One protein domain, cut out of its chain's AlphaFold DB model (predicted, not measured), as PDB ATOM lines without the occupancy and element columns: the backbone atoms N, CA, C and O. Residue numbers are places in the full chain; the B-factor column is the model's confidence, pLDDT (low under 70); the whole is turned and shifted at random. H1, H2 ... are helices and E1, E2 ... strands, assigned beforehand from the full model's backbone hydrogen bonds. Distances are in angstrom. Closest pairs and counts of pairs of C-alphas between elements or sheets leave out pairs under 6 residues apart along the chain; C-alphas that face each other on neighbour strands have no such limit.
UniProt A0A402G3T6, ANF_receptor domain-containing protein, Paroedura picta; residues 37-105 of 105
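This is residues 37 to 105 of the 105 residues of the protein "ANF_receptor domain-containing protein" of Paroedura picta (UniProt A0A402G3T6). A small ribbon of two short parallel strands, E1 and E2, has the helix H2 packed over one of its faces, and a second helix, H1, is side by side with H2 and runs the same way. A long loop, residues 54 to 73, reaches out past the last residue of H1 to one end of the shape, and the tail of residues 100 to 105 runs on from E2 to the other end. The printed part has 69 residues with two named helices and two named strands, in the order H1, E1, H2, E2; the class is mostly helix, though under half of the residues are in named elements. The whole is compact, with a radius of gyration of the C-alphas of 12.2 A, and its C-alphas span 44 by 21 by 17 A, the loop and the tail making the length.

E1, residues 74 to 76, and E2, residues 97 to 99, are parallel neighbours with 23 degrees between their directions. C-alphas 75 and 98 face each other at 4.8 A. Across the pair, N 98 and O 74 are 2.8 A apart and N 76 and O 98 are 3.1 A apart, both within hydrogen-bond range. With H2, residues 80 to 93, the strands form a strand-helix-strand unit, two parallel neighbour strands with a helix between them along the chain, and its crossover is right-handed. The closest C-alphas of H2 and E2 are those of Ser 87 and Gln 97, 6.6 A apart; those of E1 and H2 are Glu 76 and Ser 83, 7.9 A apart. H1, residues 42 to 53, and H2 touch, with the C-alphas of Glu 42 and Ile 82 closest at 6.1 A. Their lines stand at a shallow tilt of 23 degrees, the same way. H1 and E2 are apart. Every O i to N i+4 pair of H1 is within hydrogen-bond range, and 8 of 10 are in H2.

E1 begins at C-alpha 74, (36.823, -2.567, 13.673), and E2 ends at C-alpha 99, (31.182, -8.481, 11.297). H2, from Pro 80 to Tyr 93, is 20.2 A from first to last C-alpha. H1, from Glu 42 to Leu 53, is 16.4 A long and begins at C-alpha 42, (24.722, -0.216, 23.174). E1 is 6.6 A and E2 6.5 A from first to last C-alpha.

The two C-alphas farthest apart are those of Cys 65 and Glu 105, at 44.4 A. The printed part has no cut and ends at residue 105, the chain's last residue. The link from H1 to E1, 20 residues, is long, while those from E1 to H2 and from H2 to E2 are tight. The mean pLDDT of the printed part is 75.8, and 19 residues are under 70, among them residues 62 to 69 and 100 to 105.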
ATOM      1  N   ASN A  37      35.233  -5.014  25.787       76.12
ATOM      2  CA  ASN A  37      34.087  -5.834  26.162       76.12
ATOM      3  C   ASN A  37      32.836  -4.952  26.185       76.12
ATOM      4  O   ASN A  37      32.751  -4.029  26.993       76.12
ATOM      5  N   ASP A  38      31.881  -5.246  25.310       68.38
ATOM      6  CA  ASP A  38      30.650  -4.469  25.152       68.38
ATOM      7  C   ASP A  38      29.581  -4.776  26.214       68.38
ATOM      8  O   ASP A  38      28.640  -4.002  26.384       68.38
ATOM      9  N   PHE A  39      29.697  -5.902  26.931       70.62
ATOM     10  CA  PHE A  39      28.664  -6.437  27.827       70.62
ATOM     11  C   PHE A  39      27.241  -6.447  27.218       70.62
ATOM     12  O   PHE A  39      26.261  -6.414  27.965       70.62
ATOM     13  N   PHE A  40      27.107  -6.514  25.886       68.44
ATOM     14  CA  PHE A  40      25.838  -6.333  25.159       68.44
ATOM     15  C   PHE A  40      25.104  -5.015  25.486       68.44
ATOM     16  O   PHE A  40      23.874  -4.974  25.517       68.44
ATOM     17  N   ASN A  41      25.839  -3.941  25.773       76.19
ATOM     18  CA  ASN A  41      25.280  -2.637  26.107       76.19
ATOM     19  C   ASN A  41      25.618  -1.614  25.020       76.19
ATOM     20  O   ASN A  41      26.752  -1.156  24.930       76.19
ATOM     21  N   GLU A  42      24.604  -1.197  24.262       76.38
ATOM     22  CA  GLU A  42      24.722  -0.216  23.174       76.38
ATOM     23  C   GLU A  42      25.519   1.035  23.538       76.38
ATOM     24  O   GLU A  42      26.380   1.472  22.777       76.38
ATOM     25  N   ARG A  43      25.250   1.611  24.714       81.06
ATOM     26  CA  ARG A  43      25.907   2.842  25.148       81.06
ATOM     27  C   ARG A  43      27.387   2.610  25.426       81.06
ATOM     28  O   ARG A  43      28.204   3.426  25.016       81.06
ATOM     29  N   LEU A  44      27.732   1.504  26.089       80.62
ATOM     30  CA  LEU A  44      29.128   1.152  26.347       80.62
ATOM     31  C   LEU A  44      29.879   0.868  25.044       80.62
ATOM     32  O   LEU A  44      31.006   1.331  24.889       80.62
ATOM     33  N   THR A  45      29.252   0.172  24.092       81.25
ATOM     34  CA  THR A  45      29.860  -0.083  22.780       81.25
ATOM     35  C   THR A  45      30.072   1.207  21.998       81.25
ATOM     36  O   THR A  45      31.129   1.403  21.399       81.25
ATOM     37  N   TYR A  46      29.096   2.116  22.027       82.38
ATOM     38  CA  TYR A  46      29.196   3.417  21.372       82.38
ATOM     39  C   TYR A  46      30.310   4.279  21.979       82.38
ATOM     40  O   TYR A  46      31.153   4.797  21.245       82.38
ATOM     41  N   ASP A  47      30.359   4.379  23.311       82.50
ATOM     42  CA  ASP A  47      31.389   5.136  24.029       82.50
ATOM     43  C   ASP A  47      32.794   4.565  23.758       82.50
ATOM     44  O   ASP A  47      33.717   5.329  23.482       82.50
ATOM     45  N   ALA A  48      32.952   3.236  23.756       82.81
ATOM     46  CA  ALA A  48      34.215   2.569  23.424       82.81
ATOM     47  C   ALA A  48      34.639   2.787  21.961       82.81
ATOM     48  O   ALA A  48      35.818   2.996  21.667       82.81
ATOM     49  N   THR A  49      33.677   2.788  21.034       84.50
ATOM     50  CA  THR A  49      33.953   3.055  19.615       84.50
ATOM     51  C   THR A  49      34.418   4.498  19.421       84.50
ATOM     52  O   THR A  49      35.402   4.741  18.722       84.50
ATOM     53  N   LEU A  50      33.755   5.465  20.064       84.00
ATOM     54  CA  LEU A  50      34.166   6.869  20.024       84.00
ATOM     55  C   LEU A  50      35.545   7.096  20.639       84.00
ATOM     56  O   LEU A  50      36.317   7.877  20.084       84.00
ATOM     57  N   ASP A  51      35.852   6.428  21.748       82.38
ATOM     58  CA  ASP A  51      37.165   6.503  22.390       82.38
ATOM     59  C   ASP A  51      38.267   6.019  21.436       82.38
ATOM     60  O   ASP A  51      39.222   6.748  21.159       82.38
ATOM     61  N   THR A  52      38.063   4.850  20.817       82.56
ATOM     62  CA  THR A  52      38.980   4.288  19.809       82.56
ATOM     63  C   THR A  52      39.190   5.250  18.632       82.56
ATOM     64  O   THR A  52      40.318   5.523  18.221       82.56
ATOM     65  N   LEU A  53      38.103   5.811  18.091       81.69
ATOM     66  CA  LEU A  53      38.158   6.751  16.965       81.69
ATOM     67  C   LEU A  53      38.827   8.080  17.324       81.69
ATOM     68  O   LEU A  53      39.415   8.723  16.459       81.69
ATOM     69  N   SER A  54      38.769   8.472  18.594       79.06
ATOM     70  CA  SER A  54      39.373   9.703  19.107       79.06
ATOM     71  C   SER A  54      40.795   9.484  19.633       79.06
ATOM     72  O   SER A  54      41.297  10.301  20.411       79.06
ATOM     73  N   ALA A  55      41.428   8.365  19.256       75.12
ATOM     74  CA  ALA A  55      42.753   7.956  19.716       75.12
ATOM     75  C   ALA A  55      42.889   7.978  21.257       75.12
ATOM     76  O   ALA A  55      43.914   8.405  21.790       75.12
ATOM     77  N   GLY A  56      41.831   7.598  21.983       65.38
ATOM     78  CA  GLY A  56      41.826   7.499  23.447       65.38
ATOM     79  C   GLY A  56      41.864   8.832  24.205       65.38
ATOM     80  O   GLY A  56      42.214   8.857  25.384       65.38
ATOM     81  N   HIS A  57      41.603   9.967  23.541       70.69
ATOM     82  CA  HIS A  57      41.724  11.289  24.172       70.69
ATOM     83  C   HIS A  57      40.429  11.755  24.839       70.69
ATOM     84  O   HIS A  57      40.339  11.906  26.057       70.69
ATOM     85  N   LYS A  58      39.434  12.089  24.023       69.88
ATOM     86  CA  LYS A  58      38.107  12.504  24.469       69.88
ATOM     87  C   LYS A  58      37.111  11.933  23.489       69.88
ATOM     88  O   LYS A  58      37.323  12.100  22.297       69.88
ATOM     89  N   ASN A  59      36.005  11.389  23.992       71.88
ATOM     90  CA  ASN A  59      34.876  10.882  23.201       71.88
ATOM     91  C   ASN A  59      34.098  12.033  22.536       71.88
ATOM     92  O   ASN A  59      32.902  12.216  22.753       71.88
ATOM     93  N   ILE A  60      34.804  12.877  21.790       71.44
ATOM     94  CA  ILE A  60      34.284  14.035  21.083       71.44
ATOM     95  C   ILE A  60      34.419  13.714  19.599       71.44
ATOM     96  O   ILE A  60      35.540  13.555  19.112       71.44
ATOM     97  N   PRO A  61      33.301  13.654  18.861       70.19
ATOM     98  CA  PRO A  61      33.361  13.433  17.432       70.19
ATOM     99  C   PRO A  61      34.267  14.458  16.735       70.19
ATOM    100  O   PRO A  61      34.190  15.651  17.032       70.19
ATOM    101  N   ASN A  62      35.098  14.001  15.794       69.88
ATOM    102  CA  ASN A  62      36.032  14.831  15.024       69.88
ATOM    103  C   ASN A  62      37.124  15.535  15.867       69.88
ATOM    104  O   ASN A  62      37.627  16.600  15.505       69.88
ATOM    105  N   TYR A  63      37.500  14.959  17.009       69.38
ATOM    106  CA  TYR A  63      38.631  15.443  17.795       69.38
ATOM    107  C   TYR A  63      39.963  14.957  17.197       69.38
ATOM    108  O   TYR A  63      40.341  13.806  17.366       69.38
ATOM    109  N   GLY A  64      40.685  15.842  16.499       66.12
ATOM    110  CA  GLY A  64      41.974  15.537  15.845       66.12
ATOM    111  C   GLY A  64      43.228  15.961  16.623       66.12
ATOM    112  O   GLY A  64      44.328  15.992  16.070       66.12
ATOM    113  N   CYS A  65      43.093  16.362  17.890       64.88
ATOM    114  CA  CYS A  65      44.226  16.834  18.687       64.88
ATOM    115  C   CYS A  65      44.929  15.628  19.334       64.88
ATOM    116  O   CYS A  65      44.616  15.262  20.461       64.88
ATOM    117  N   GLY A  66      45.823  14.978  18.583       59.34
ATOM    118  CA  GLY A  66      46.501  13.747  19.016       59.34
ATOM    119  C   GLY A  66      47.085  12.890  17.885       59.34
ATOM    120  O   GLY A  66      47.880  11.999  18.163       59.34
ATOM    121  N   GLY A  67      46.750  13.188  16.622       64.62
ATOM    122  CA  GLY A  67      47.130  12.392  15.446       64.62
ATOM    123  C   GLY A  67      45.932  11.653  14.842       64.62
ATOM    124  O   GLY A  67      44.828  11.718  15.378       64.62
ATOM    125  N   GLU A  68      46.136  10.983  13.705       64.50
ATOM    126  CA  GLU A  68      45.139  10.057  13.151       64.50
ATOM    127  C   GLU A  68      45.033   8.831  14.066       64.50
ATOM    128  O   GLU A  68      46.051   8.343  14.569       64.50
ATOM    129  N   SER A  69      43.817   8.328  14.304       66.50
ATOM    130  CA  SER A  69      43.683   7.056  15.011       66.50
ATOM    131  C   SER A  69      44.319   5.974  14.134       66.50
ATOM    132  O   SER A  69      44.032   5.871  12.942       66.50
ATOM    133  N   GLY A  70      45.223   5.170  14.698       76.00
ATOM    134  CA  GLY A  70      45.860   4.054  13.984       76.00
ATOM    135  C   GLY A  70      44.895   2.902  13.670       76.00
ATOM    136  O   GLY A  70      45.337   1.783  13.409       76.00
ATOM    137  N   LEU A  71      43.583   3.146  13.758       85.38
ATOM    138  CA  LEU A  71      42.539   2.154  13.589       85.38
ATOM    139  C   LEU A  71      42.298   1.890  12.102       85.38
ATOM    140  O   LEU A  71      41.608   2.642  11.417       85.38
ATOM    141  N   SER A  72      42.809   0.761  11.622       87.44
ATOM    142  CA  SER A  72      42.591   0.318  10.241       87.44
ATOM    143  C   SER A  72      41.227  -0.335  10.015       87.44
ATOM    144  O   SER A  72      40.718  -0.309   8.900       87.44
ATOM    145  N   SER A  73      40.648  -0.969  11.039       89.81
ATOM    146  CA  SER A  73      39.367  -1.683  10.948       89.81
ATOM    147  C   SER A  73      38.817  -2.012  12.331       89.81
ATOM    148  O   SER A  73      39.600  -2.309  13.233       89.81
ATOM    149  N   LEU A  74      37.491  -2.064  12.471       89.31
ATOM    150  CA  LEU A  74      36.823  -2.567  13.673       89.31
ATOM    151  C   LEU A  74      36.234  -3.961  13.415       89.31
ATOM    152  O   LEU A  74      35.530  -4.156  12.424       89.31
ATOM    153  N   ILE A  75      36.501  -4.915  14.312       86.94
ATOM    154  CA  ILE A  75      35.918  -6.263  14.282       86.94
ATOM    155  C   ILE A  75      34.901  -6.381  15.413       86.94
ATOM    156  O   ILE A  75      35.232  -6.121  16.568       86.94
ATOM    157  N   GLU A  76      33.686  -6.822  15.096       80.81
ATOM    158  CA  GLU A  76      32.620  -7.004  16.084       80.81
ATOM    159  C   GLU A  76      31.819  -8.290  15.849       80.81
ATOM    160  O   GLU A  76      31.681  -8.768  14.723       80.81
ATOM    161  N   GLY A  77      31.252  -8.834  16.927       71.81
ATOM    162  CA  GLY A  77      30.344  -9.988  16.902       71.81
ATOM    163  C   GLY A  77      28.921  -9.621  17.322       71.81
ATOM    164  O   GLY A  77      28.287 -10.390  18.045       71.81
ATOM    165  N   ALA A  78      28.477  -8.416  16.963       67.19
ATOM    166  CA  ALA A  78      27.353  -7.743  17.598       67.19
ATOM    167  C   ALA A  78      25.974  -8.106  17.020       67.19
ATOM    168  O   ALA A  78      25.831  -8.660  15.930       67.19
ATOM    169  N   ASP A  79      24.957  -7.761  17.808       74.62
ATOM    170  CA  ASP A  79      23.553  -7.692  17.416       74.62
ATOM    171  C   ASP A  79      23.356  -6.730  16.215       74.62
ATOM    172  O   ASP A  79      24.054  -5.711  16.140       74.62
ATOM    173  N   PRO A  80      22.437  -7.018  15.271       77.88
ATOM    174  CA  PRO A  80      22.240  -6.203  14.070       77.88
ATOM    175  C   PRO A  80      21.939  -4.723  14.344       77.88
ATOM    176  O   PRO A  80      22.384  -3.863  13.579       77.88
ATOM    177  N   GLU A  81      21.206  -4.408  15.416       79.88
ATOM    178  CA  GLU A  81      20.852  -3.025  15.759       79.88
ATOM    179  C   GLU A  81      22.083  -2.248  16.239       79.88
ATOM    180  O   GLU A  81      22.332  -1.119  15.806       79.88
ATOM    181  N   ILE A  82      22.923  -2.886  17.058       78.88
ATOM    182  CA  ILE A  82      24.199  -2.323  17.525       78.88
ATOM    183  C   ILE A  82      25.140  -2.097  16.335       78.88
ATOM    184  O   ILE A  82      25.748  -1.029  16.208       78.88
ATOM    185  N   SER A  83      25.204  -3.075  15.429       84.19
ATOM    186  CA  SER A  83      26.048  -3.024  14.236       84.19
ATOM    187  C   SER A  83      25.708  -1.833  13.337       84.19
ATOM    188  O   SER A  83      26.609  -1.130  12.875       84.19
ATOM    189  N   LEU A  84      24.417  -1.533  13.142       85.69
ATOM    190  CA  LEU A  84      23.968  -0.396  12.331       85.69
ATOM    191  C   LEU A  84      24.400   0.956  12.925       85.69
ATOM    192  O   LEU A  84      24.851   1.851  12.197       85.69
ATOM    193  N   HIS A  85      24.284   1.107  14.246       83.50
ATOM    194  CA  HIS A  85      24.710   2.320  14.943       83.50
ATOM    195  C   HIS A  85      26.224   2.536  14.823       83.50
ATOM    196  O   HIS A  85      26.672   3.640  14.495       83.50
ATOM    197  N   ILE A  86      27.010   1.474  15.016       86.75
ATOM    198  CA  ILE A  86      28.469   1.506  14.871       86.75
ATOM    199  C   ILE A  86      28.860   1.815  13.425       86.75
ATOM    200  O   ILE A  86      29.697   2.685  13.193       86.75
ATOM    201  N   SER A  87      28.193   1.200  12.446       88.69
ATOM    202  CA  SER A  87      28.435   1.445  11.021       88.69
ATOM    203  C   SER A  87      28.264   2.914  10.652       88.69
ATOM    204  O   SER A  87      29.114   3.517   9.991       88.69
ATOM    205  N   THR A  88      27.185   3.525  11.149       88.50
ATOM    206  CA  THR A  88      26.898   4.945  10.927       88.50
ATOM    207  C   THR A  88      28.031   5.815  11.464       88.50
ATOM    208  O   THR A  88      28.483   6.735  10.780       88.50
ATOM    209  N   LEU A  89      28.541   5.499  12.656       86.00
ATOM    210  CA  LEU A  89      29.657   6.222  13.251       86.00
ATOM    211  C   LEU A  89      30.944   6.044  12.433       86.00
ATOM    212  O   LEU A  89      31.526   7.042  12.007       86.00
ATOM    213  N   LEU A  90      31.349   4.802  12.155       88.19
ATOM    214  CA  LEU A  90      32.573   4.471  11.418       88.19
ATOM    215  C   LEU A  90      32.594   5.059   9.997       88.19
ATOM    216  O   LEU A  90      33.652   5.466   9.511       88.19
ATOM    217  N   SER A  91      31.429   5.195   9.351       88.75
ATOM    218  CA  SER A  91      31.296   5.775   8.004       88.75
ATOM    219  C   SER A  91      31.799   7.225   7.901       88.75
ATOM    220  O   SER A  91      32.318   7.641   6.852       88.75
ATOM    221  N   ASN A  92      31.696   7.979   9.002       84.75
ATOM    222  CA  ASN A  92      32.196   9.350   9.100       84.75
ATOM    223  C   ASN A  92      33.728   9.391   9.173       84.75
ATOM    224  O   ASN A  92      34.328  10.325   8.650       84.75
ATOM    225  N   TYR A  93      34.351   8.357   9.746       83.25
ATOM    226  CA  TYR A  93      35.805   8.237   9.912       83.25
ATOM    227  C   TYR A  93      36.475   7.379   8.834       83.25
ATOM    228  O   TYR A  93      37.688   7.213   8.853       83.25
ATOM    229  N   LYS A  94      35.700   6.839   7.882       87.56
ATOM    230  CA  LYS A  94      36.183   5.950   6.808       87.56
ATOM    231  C   LYS A  94      36.862   4.677   7.320       87.56
ATOM    232  O   LYS A  94      37.696   4.104   6.626       87.56
ATOM    233  N   VAL A  95      36.449   4.204   8.494       89.25
ATOM    234  CA  VAL A  95      36.939   2.952   9.073       89.25
ATOM    235  C   VAL A  95      36.037   1.797   8.619       89.25
ATOM    236  O   VAL A  95      34.819   1.877   8.790       89.25
ATOM    237  N   PRO A  96      36.582   0.719   8.033       91.12
ATOM    238  CA  PRO A  96      35.804  -0.460   7.684       91.12
ATOM    239  C   PRO A  96      35.373  -1.240   8.936       91.12
ATOM    240  O   PRO A  96      36.149  -1.439   9.873       91.12
ATOM    241  N   GLN A  97      34.132  -1.720   8.910       89.81
ATOM    242  CA  GLN A  97      33.546  -2.602   9.918       89.81
ATOM    243  C   GLN A  97      33.533  -4.036   9.385       89.81
ATOM    244  O   GLN A  97      33.091  -4.280   8.261       89.81
ATOM    245  N   VAL A  98      34.002  -4.985  10.190       87.75
ATOM    246  CA  VAL A  98      34.019  -6.410   9.855       87.75
ATOM    247  C   VAL A  98      33.187  -7.158  10.886       87.75
ATOM    248  O   VAL A  98      33.607  -7.355  12.025       87.75
ATOM    249  N   GLY A  99      31.997  -7.594  10.478       79.38
ATOM    250  CA  GLY A  99      31.182  -8.481  11.297       79.38
ATOM    251  C   GLY A  99      31.770  -9.890  11.292       79.38
ATOM    252  O   GLY A  99      31.869 -10.519  10.235       79.38
ATOM    253  N   THR A 100      32.121 -10.432  12.458       64.25
ATOM    254  CA  THR A 100      32.294 -11.880  12.607       64.25
ATOM    255  C   THR A 100      30.902 -12.480  12.581       64.25
ATOM    256  O   THR A 100      30.254 -12.566  13.621       64.25
ATOM    257  N   GLY A 101      30.410 -12.786  11.378       52.97
ATOM    258  CA  GLY A 101      29.058 -13.279  11.154       52.97
ATOM    259  C   GLY A 101      28.666 -14.311  12.207       52.97
ATOM    260  O   GLY A 101      29.191 -15.424  12.235       52.97
ATOM    261  N   GLY A 102      27.743 -13.934  13.090       46.69
ATOM    262  CA  GLY A 102      26.916 -14.922  13.751       46.69
ATOM    263  C   GLY A 102      26.107 -15.548  12.635       46.69
ATOM    264  O   GLY A 102      25.367 -14.831  11.970       46.69
ATOM    265  N   GLY A 103      26.314 -16.837  12.368       38.69
ATOM    266  CA  GLY A 103      25.444 -17.580  11.469       38.69
ATOM    267  C   GLY A 103      24.002 -17.352  11.904       38.69
ATOM    268  O   GLY A 103      23.575 -17.892  12.923       38.69
ATOM    269  N   GLY A 104      23.310 -16.490  11.167       36.41
ATOM    270  CA  GLY A 104      21.871 -16.519  11.083       36.41
ATOM    271  C   GLY A 104      21.523 -17.757  10.278       36.41
ATOM    272  O   GLY A 104      22.054 -17.977   9.186       36.41
ATOM    273  N   GLU A 105      20.664 -18.575  10.859       29.75
ATOM    274  CA  GLU A 105      19.493 -18.982  10.091       29.75
ATOM    275  C   GLU A 105      18.814 -17.747   9.473       29.75
ATOM    276  O   GLU A 105      18.810 -16.681  10.137       29.75
TER     277      GLU A 105